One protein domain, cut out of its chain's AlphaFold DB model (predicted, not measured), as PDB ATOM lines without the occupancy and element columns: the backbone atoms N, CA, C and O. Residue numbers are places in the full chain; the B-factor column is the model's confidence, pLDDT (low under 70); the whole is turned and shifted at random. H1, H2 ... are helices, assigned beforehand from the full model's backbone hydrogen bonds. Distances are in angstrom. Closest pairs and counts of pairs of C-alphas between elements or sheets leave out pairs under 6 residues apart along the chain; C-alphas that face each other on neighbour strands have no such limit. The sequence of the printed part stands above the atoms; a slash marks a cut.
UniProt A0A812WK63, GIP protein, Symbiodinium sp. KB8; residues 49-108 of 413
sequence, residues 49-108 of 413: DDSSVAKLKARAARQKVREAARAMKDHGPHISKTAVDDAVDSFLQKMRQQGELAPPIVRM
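What this domain is: This is residues 49 to 108 of the 413 residues of the protein "GIP protein" of Symbiodinium sp. KB8 (UniProt A0A812WK63). One long helix, H1, runs most of the domain's length, and the chain then folds back through a turn so that the shorter H2 runs loosely beside it, the other way. The turn and the first residues of H2, 73 to 83, stick out at one end, and a tail with no named element, residues 98 to 108, follows H2. The printed part has 60 residues with two named helices, H1 then H2, and no named strand: all helix. It is loose, with a radius of gyration of the C-alphas of 13.9 A, and elongated, spanning 42 by 23 by 22 A.

Where its parts are: Find C-alpha 50 at (115.826, 77.216, 87.207); from there H1, residues 50 to 73, runs 34.8 A. H2, residues 81 to 97, runs 24.6 A to C-alpha 97 at (123.761, 59.895, 88.133).

How they stand to each other: Look at Ala 69 and Val 84: their C-alphas, the closest of H1 and H2, are 7.5 A apart. The helices are close but not clearly touching, at a shallow tilt of 30 degrees, opposite ways. In both, every O i to N i+4 pair is within hydrogen-bond range.

The domain as a whole: The C-alphas of Asp 49 and Pro 77, the two farthest apart, are 43.3 A apart. The printed part has no cut, and the link from H1 to H2 is short. Look for pLDDT under 70 at, among others, residues 72 to 79 and 105 to 108.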
ATOM      1  N   ASP A  49     114.627  81.837  88.168       57.94
ATOM      2  CA  ASP A  49     115.490  81.080  87.258       57.94
ATOM      3  C   ASP A  49     115.683  79.641  87.764       57.94
ATOM      4  O   ASP A  49     115.968  79.440  88.952       57.94
ATOM      5  N   ASP A  50     115.633  78.642  86.878       56.97
ATOM      6  CA  ASP A  50     115.826  77.216  87.207       56.97
ATOM      7  C   ASP A  50     117.138  76.946  87.983       56.97
ATOM      8  O   ASP A  50     117.240  76.035  88.811       56.97
ATOM      9  N   SER A  51     118.136  77.820  87.805       61.34
ATOM     10  CA  SER A  51     119.404  77.834  88.550       61.34
ATOM     11  C   SER A  51     119.228  78.080  90.058       61.34
ATOM     12  O   SER A  51     119.967  77.532  90.885       61.34
ATOM     13  N   SER A  52     118.249  78.897  90.446       71.38
ATOM     14  CA  SER A  52     117.953  79.220  91.846       71.38
ATOM     15  C   SER A  52     117.268  78.053  92.565       71.38
ATOM     16  O   SER A  52     117.632  77.736  93.702       71.38
ATOM     17  N   VAL A  53     116.377  77.338  91.869       73.69
ATOM     18  CA  VAL A  53     115.690  76.142  92.374       73.69
ATOM     19  C   VAL A  53     116.682  74.995  92.566       73.69
ATOM     20  O   VAL A  53     116.693  74.363  93.625       73.69
ATOM     21  N   ALA A  54     117.587  74.773  91.608       68.25
ATOM     22  CA  ALA A  54     118.648  73.770  91.732       68.25
ATOM     23  C   ALA A  54     119.603  74.072  92.904       68.25
ATOM     24  O   ALA A  54     119.927  73.187  93.701       68.25
ATOM     25  N   LYS A  55     120.001  75.342  93.085       75.81
ATOM     26  CA  LYS A  55     120.819  75.768  94.237       75.81
ATOM     27  C   LYS A  55     120.092  75.579  95.569       75.81
ATOM     28  O   LYS A  55     120.732  75.198  96.552       75.81
ATOM     29  N   LEU A  56     118.784  75.829  95.617       78.81
ATOM     30  CA  LEU A  56     117.979  75.646  96.824       78.81
ATOM     31  C   LEU A  56     117.826  74.157  97.175       78.81
ATOM     32  O   LEU A  56     118.056  73.786  98.327       78.81
ATOM     33  N   LYS A  57     117.563  73.294  96.184       78.69
ATOM     34  CA  LYS A  57     117.532  71.829  96.354       78.69
ATOM     35  C   LYS A  57     118.879  71.281  96.834       78.69
ATOM     36  O   LYS A  57     118.921  70.524  97.803       78.69
ATOM     37  N   ALA A  58     119.989  71.738  96.252       71.75
ATOM     38  CA  ALA A  58     121.330  71.342  96.684       71.75
ATOM     39  C   ALA A  58     121.644  71.784  98.128       71.75
ATOM     40  O   ALA A  58     122.289  71.047  98.879       71.75
ATOM     41  N   ARG A  59     121.178  72.969  98.553       83.12
ATOM     42  CA  ARG A  59     121.306  73.431  99.947       83.12
ATOM     43  C   ARG A  59     120.455  72.598 100.905       83.12
ATOM     44  O   ARG A  59     120.971  72.195 101.946       83.12
ATOM     45  N   ALA A  60     119.214  72.287 100.533       80.75
ATOM     46  CA  ALA A  60     118.321  71.442 101.325       80.75
ATOM     47  C   ALA A  60     118.868  70.011 101.483       80.75
ATOM     48  O   ALA A  60     118.889  69.481 102.592       80.75
ATOM     49  N   ALA A  61     119.400  69.411 100.413       77.00
ATOM     50  CA  ALA A  61     120.038  68.094 100.465       77.00
ATOM     51  C   ALA A  61     121.272  68.092 101.386       77.00
ATOM     52  O   ALA A  61     121.403  67.231 102.256       77.00
ATOM     53  N   ARG A  62     122.143  69.107 101.278       78.06
ATOM     54  CA  ARG A  62     123.306  69.266 102.172       78.06
ATOM     55  C   ARG A  62     122.904  69.460 103.634       78.06
ATOM     56  O   ARG A  62     123.632  69.026 104.523       78.06
ATOM     57  N   GLN A  63     121.779  70.121 103.892       83.69
ATOM     58  CA  GLN A  63     121.264  70.294 105.244       83.69
ATOM     59  C   GLN A  63     120.746  68.971 105.823       83.69
ATOM     60  O   GLN A  63     121.158  68.620 106.925       83.69
ATOM     61  N   LYS A  64     119.981  68.188 105.051       80.25
ATOM     62  CA  LYS A  64     119.528  66.844 105.458       80.25
ATOM     63  C   LYS A  64     120.692  65.903 105.769       80.25
ATOM     64  O   LYS A  64     120.667  65.204 106.774       80.25
ATOM     65  N   VAL A  65     121.752  65.936 104.960       77.38
ATOM     66  CA  VAL A  65     122.972  65.145 105.200       77.38
ATOM     67  C   VAL A  65     123.681  65.575 106.489       77.38
ATOM     68  O   VAL A  65     124.149  64.734 107.250       77.38
ATOM     69  N   ARG A  66     123.729  66.881 106.788       80.81
ATOM     70  CA  ARG A  66     124.298  67.383 108.053       80.81
ATOM     71  C   ARG A  66     123.442  67.025 109.265       80.81
ATOM     72  O   ARG A  66     124.002  66.780 110.326       80.81
ATOM     73  N   GLU A  67     122.123  67.020 109.127       78.50
ATOM     74  CA  GLU A  67     121.196  66.605 110.184       78.50
ATOM     75  C   GLU A  67     121.294  65.096 110.442       78.50
ATOM     76  O   GLU A  67     121.430  64.699 111.596       78.50
ATOM     77  N   ALA A  68     121.382  64.273 109.393       67.44
ATOM     78  CA  ALA A  68     121.657  62.841 109.513       67.44
ATOM     79  C   ALA A  68     123.025  62.572 110.164       67.44
ATOM     80  O   ALA A  68     123.121  61.781 111.096       67.44
ATOM     81  N   ALA A  69     124.076  63.293 109.760       68.75
ATOM     82  CA  ALA A  69     125.398  63.177 110.377       68.75
ATOM     83  C   ALA A  69     125.409  63.615 111.855       68.75
ATOM     84  O   ALA A  69     126.191  63.085 112.642       68.75
ATOM     85  N   ARG A  70     124.551  64.568 112.251       77.25
ATOM     86  CA  ARG A  70     124.356  64.939 113.664       77.25
ATOM     87  C   ARG A  70     123.627  63.835 114.428       77.25
ATOM     88  O   ARG A  70     124.141  63.425 115.457       77.25
ATOM     89  N   ALA A  71     122.533  63.298 113.886       70.81
ATOM     90  CA  ALA A  71     121.802  62.183 114.492       70.81
ATOM     91  C   ALA A  71     122.685  60.931 114.656       70.81
ATOM     92  O   ALA A  71     122.640  60.256 115.678       70.81
ATOM     93  N   MET A  72     123.566  60.654 113.691       65.31
ATOM     94  CA  MET A  72     124.530  59.552 113.776       65.31
ATOM     95  C   MET A  72     125.649  59.804 114.797       65.31
ATOM     96  O   MET A  72     126.199  58.853 115.342       65.31
ATOM     97  N   LYS A  73     125.981  61.067 115.088       68.12
ATOM     98  CA  LYS A  73     126.973  61.428 116.110       68.12
ATOM     99  C   LYS A  73     126.460  61.185 117.533       68.12
ATOM    100  O   LYS A  73     127.269  60.944 118.427       68.12
ATOM    101  N   ASP A  74     125.143  61.192 117.722       68.12
ATOM    102  CA  ASP A  74     124.498  60.831 118.987       68.12
ATOM    103  C   ASP A  74     124.501  59.301 119.222       68.12
ATOM    104  O   ASP A  74     124.303  58.838 120.344       68.12
ATOM    105  N   HIS A  75     124.842  58.507 118.195       59.00
ATOM    106  CA  HIS A  75     125.011  57.050 118.249       59.00
ATOM    107  C   HIS A  75     126.492  56.612 118.332       59.00
ATOM    108  O   HIS A  75     126.965  55.797 117.544       59.00
ATOM    109  N   GLY A  76     127.227  57.109 119.331       59.47
ATOM    110  CA  GLY A  76     128.490  56.506 119.794       59.47
ATOM    111  C   GLY A  76     129.742  56.663 118.895       59.47
ATOM    112  O   GLY A  76     129.680  57.158 117.772       59.47
ATOM    113  N   PRO A  77     130.942  56.278 119.387       57.47
ATOM    114  CA  PRO A  77     132.219  56.850 118.948       57.47
ATOM    115  C   PRO A  77     132.972  56.084 117.840       57.47
ATOM    116  O   PRO A  77     134.190  56.223 117.732       57.47
ATOM    117  N   HIS A  78     132.309  55.290 116.996       57.91
ATOM    118  CA  HIS A  78     133.020  54.393 116.061       57.91
ATOM    119  C   HIS A  78     132.940  54.747 114.575       57.91
ATOM    120  O   HIS A  78     133.502  54.024 113.756       57.91
ATOM    121  N   ILE A  79     132.324  55.869 114.201       65.44
ATOM    122  CA  ILE A  79     132.291  56.277 112.792       65.44
ATOM    123  C   ILE A  79     133.465  57.217 112.520       65.44
ATOM    124  O   ILE A  79     133.509  58.353 113.001       65.44
ATOM    125  N   SER A  80     134.449  56.728 111.766       78.69
ATOM    126  CA  SER A  80     135.587  57.537 111.338       78.69
ATOM    127  C   SER A  80     135.115  58.681 110.438       78.69
ATOM    128  O   SER A  80     134.201  58.534 109.628       78.69
ATOM    129  N   LYS A  81     135.768  59.842 110.549       78.44
ATOM    130  CA  LYS A  81     135.496  61.008 109.691       78.44
ATOM    131  C   LYS A  81     135.549  60.651 108.197       78.44
ATOM    132  O   LYS A  81     134.752  61.166 107.428       78.44
ATOM    133  N   THR A  82     136.438  59.731 107.824       73.50
ATOM    134  CA  THR A  82     136.563  59.220 106.456       73.50
ATOM    135  C   THR A  82     135.309  58.480 105.999       73.50
ATOM    136  O   THR A  82     134.858  58.726 104.897       73.50
ATOM    137  N   ALA A  83     134.672  57.672 106.857       74.75
ATOM    138  CA  ALA A  83     133.431  56.980 106.503       74.75
ATOM    139  C   ALA A  83     132.267  57.952 106.254       74.75
ATOM    140  O   ALA A  83     131.408  57.698 105.412       74.75
ATOM    141  N   VAL A  84     132.242  59.084 106.968       80.56
ATOM    142  CA  VAL A  84     131.264  60.151 106.719       80.56
ATOM    143  C   VAL A  84     131.564  60.853 105.396       80.56
ATOM    144  O   VAL A  84     130.647  61.055 104.608       80.56
ATOM    145  N   ASP A  85     132.827  61.196 105.137       80.25
ATOM    146  CA  ASP A  85     133.239  61.853 103.893       80.25
ATOM    147  C   ASP A  85     132.963  60.947 102.665       80.25
ATOM    148  O   ASP A  85     132.356  61.405 101.697       80.25
ATOM    149  N   ASP A  86     133.246  59.643 102.753       82.12
ATOM    150  CA  ASP A  86     132.969  58.656 101.697       82.12
ATOM    151  C   ASP A  86     131.459  58.480 101.442       82.12
ATOM    152  O   ASP A  86     131.012  58.387 100.297       82.12
ATOM    153  N   ALA A  87     130.639  58.475 102.501       78.75
ATOM    154  CA  ALA A  87     129.181  58.405 102.375       78.75
ATOM    155  C   ALA A  87     128.600  59.672 101.724       78.75
ATOM    156  O   ALA A  87     127.657  59.594 100.929       78.75
ATOM    157  N   VAL A  88     129.174  60.840 102.028       86.56
ATOM    158  CA  VAL A  88     128.800  62.113 101.401       86.56
ATOM    159  C   VAL A  88     129.168  62.110  99.918       86.56
ATOM    160  O   VAL A  88     128.334  62.493  99.093       86.56
ATOM    161  N   ASP A  89     130.363  61.646  99.559       84.38
ATOM    162  CA  ASP A  89     130.803  61.575  98.164       84.38
ATOM    163  C   ASP A  89     129.985  60.560  97.356       84.38
ATOM    164  O   ASP A  89     129.537  60.879  96.250       84.38
ATOM    165  N   SER A  90     129.675  59.401  97.945       85.81
ATOM    166  CA  SER A  90     128.779  58.399  97.356       85.81
ATOM    167  C   SER A  90     127.373  58.963  97.102       85.81
ATOM    168  O   SER A  90     126.821  58.819  96.006       85.81
ATOM    169  N   PHE A  91     126.807  59.695  98.067       86.25
ATOM    170  CA  PHE A  91     125.508  60.351  97.907       86.25
ATOM    171  C   PHE A  91     125.532  61.425  96.808       86.25
ATOM    172  O   PHE A  91     124.645  61.470  95.953       86.25
ATOM    173  N   LEU A  92     126.567  62.271  96.778       86.69
ATOM    174  CA  LEU A  92     126.727  63.293  95.739       86.69
ATOM    175  C   LEU A  92     126.947  62.685  94.348       86.69
ATOM    176  O   LEU A  92     126.563  63.300  93.351       86.69
ATOM    177  N   GLN A  93     127.564  61.508  94.264       85.50
ATOM    178  CA  GLN A  93     127.717  60.759  93.021       85.50
ATOM    179  C   GLN A  93     126.379  60.174  92.551       85.50
ATOM    180  O   GLN A  93     126.049  60.299  91.371       85.50
ATOM    181  N   LYS A  94     125.560  59.642  93.467       88.56
ATOM    182  CA  LYS A  94     124.208  59.147  93.159       88.56
ATOM    183  C   LYS A  94     123.287  60.262  92.648       88.56
ATOM    184  O   LYS A  94     122.631  60.094  91.625       88.56
ATOM    185  N   MET A  95     123.327  61.435  93.282       87.56
ATOM    186  CA  MET A  95     122.583  62.624  92.834       87.56
ATOM    187  C   MET A  95     123.014  63.099  91.434       87.56
ATOM    188  O   MET A  95     122.190  63.587  90.664       87.56
ATOM    189  N   ARG A  96     124.299  62.947  91.074       87.50
ATOM    190  CA  ARG A  96     124.794  63.241  89.716       87.50
ATOM    191  C   ARG A  96     124.279  62.238  88.687       87.50
ATOM    192  O   ARG A  96     123.863  62.645  87.610       87.50
ATOM    193  N   GLN A  97     124.278  60.947  89.019       84.50
ATOM    194  CA  GLN A  97     123.761  59.895  88.133       84.50
ATOM    195  C   GLN A  97     122.257  60.039  87.874       84.50
ATOM    196  O   GLN A  97     121.792  59.732  86.783       84.50
ATOM    197  N   GLN A  98     121.510  60.561  88.848       85.44
ATOM    198  CA  GLN A  98     120.081  60.863  88.712       85.44
ATOM    199  C   GLN A  98     119.794  62.164  87.937       85.44
ATOM    200  O   GLN A  98     118.635  62.524  87.765       85.44
ATOM    201  N   GLY A  99     120.822  62.893  87.482       85.75
ATOM    202  CA  GLY A  99     120.658  64.175  86.788       85.75
ATOM    203  C   GLY A  99     120.220  65.333  87.694       85.75
ATOM    204  O   GLY A  99     119.977  66.436  87.210       85.75
ATOM    205  N   GLU A 100     120.150  65.124  89.013       83.19
ATOM    206  CA  GLU A 100     119.720  66.145  89.978       83.19
ATOM    207  C   GLU A 100     120.835  67.135  90.347       83.19
ATOM    208  O   GLU A 100     120.575  68.205  90.908       83.19
ATOM    209  N   LEU A 101     122.090  66.795  90.042       83.31
ATOM    210  CA  LEU A 101     123.249  67.640  90.294       83.31
ATOM    211  C   LEU A 101     124.074  67.809  89.012       83.31
ATOM    212  O   LEU A 101     124.544  66.829  88.438       83.31
ATOM    213  N   ALA A 102     124.296  69.059  88.595       75.00
ATOM    214  CA  ALA A 102     125.159  69.367  87.459       75.00
ATOM    215  C   ALA A 102     126.603  68.871  87.704       75.00
ATOM    216  O   ALA A 102     127.080  68.917  88.848       75.00
ATOM    217  N   PRO A 103     127.316  68.415  86.656       70.94
ATOM    218  CA  PRO A 103     128.709  68.006  86.776       70.94
ATOM    219  C   PRO A 103     129.573  69.166  87.303       70.94
ATOM    220  O   PRO A 103     129.255  70.335  87.065       70.94
ATOM    221  N   PRO A 104     130.651  68.872  88.052       70.06
ATOM    222  CA  PRO A 104     131.508  69.908  88.613       70.06
ATOM    223  C   PRO A 104     132.086  70.774  87.487       70.06
ATOM    224  O   PRO A 104     132.840  70.297  86.644       70.06
ATOM    225  N   ILE A 105     131.721  72.058  87.478       46.59
ATOM    226  CA  ILE A 105     132.245  73.031  86.520       46.59
ATOM    227  C   ILE A 105     133.692  73.334  86.914       46.59
ATOM    228  O   ILE A 105     133.945  74.092  87.853       46.59
ATOM    229  N   VAL A 106     134.643  72.749  86.191       48.44
ATOM    230  CA  VAL A 106     136.055  73.129  86.266       48.44
ATOM    231  C   VAL A 106     136.222  74.415  85.459       48.44
ATOM    232  O   VAL A 106     136.225  74.397  84.232       48.44
ATOM    233  N   ARG A 107     136.306  75.562  86.142       33.56
ATOM    234  CA  ARG A 107     136.667  76.828  85.493       33.56
ATOM    235  C   ARG A 107     138.179  76.871  85.307       33.56
ATOM    236  O   ARG A 107     138.906  77.072  86.272       33.56
ATOM    237  N   MET A 108     138.630  76.705  84.070       33.91
ATOM    238  CA  MET A 108     139.999  77.028  83.678       33.91
ATOM    239  C   MET A 108     140.063  78.523  83.355       33.91
ATOM    240  O   MET A 108     139.402  78.980  82.425       33.91
TER     241      MET A 108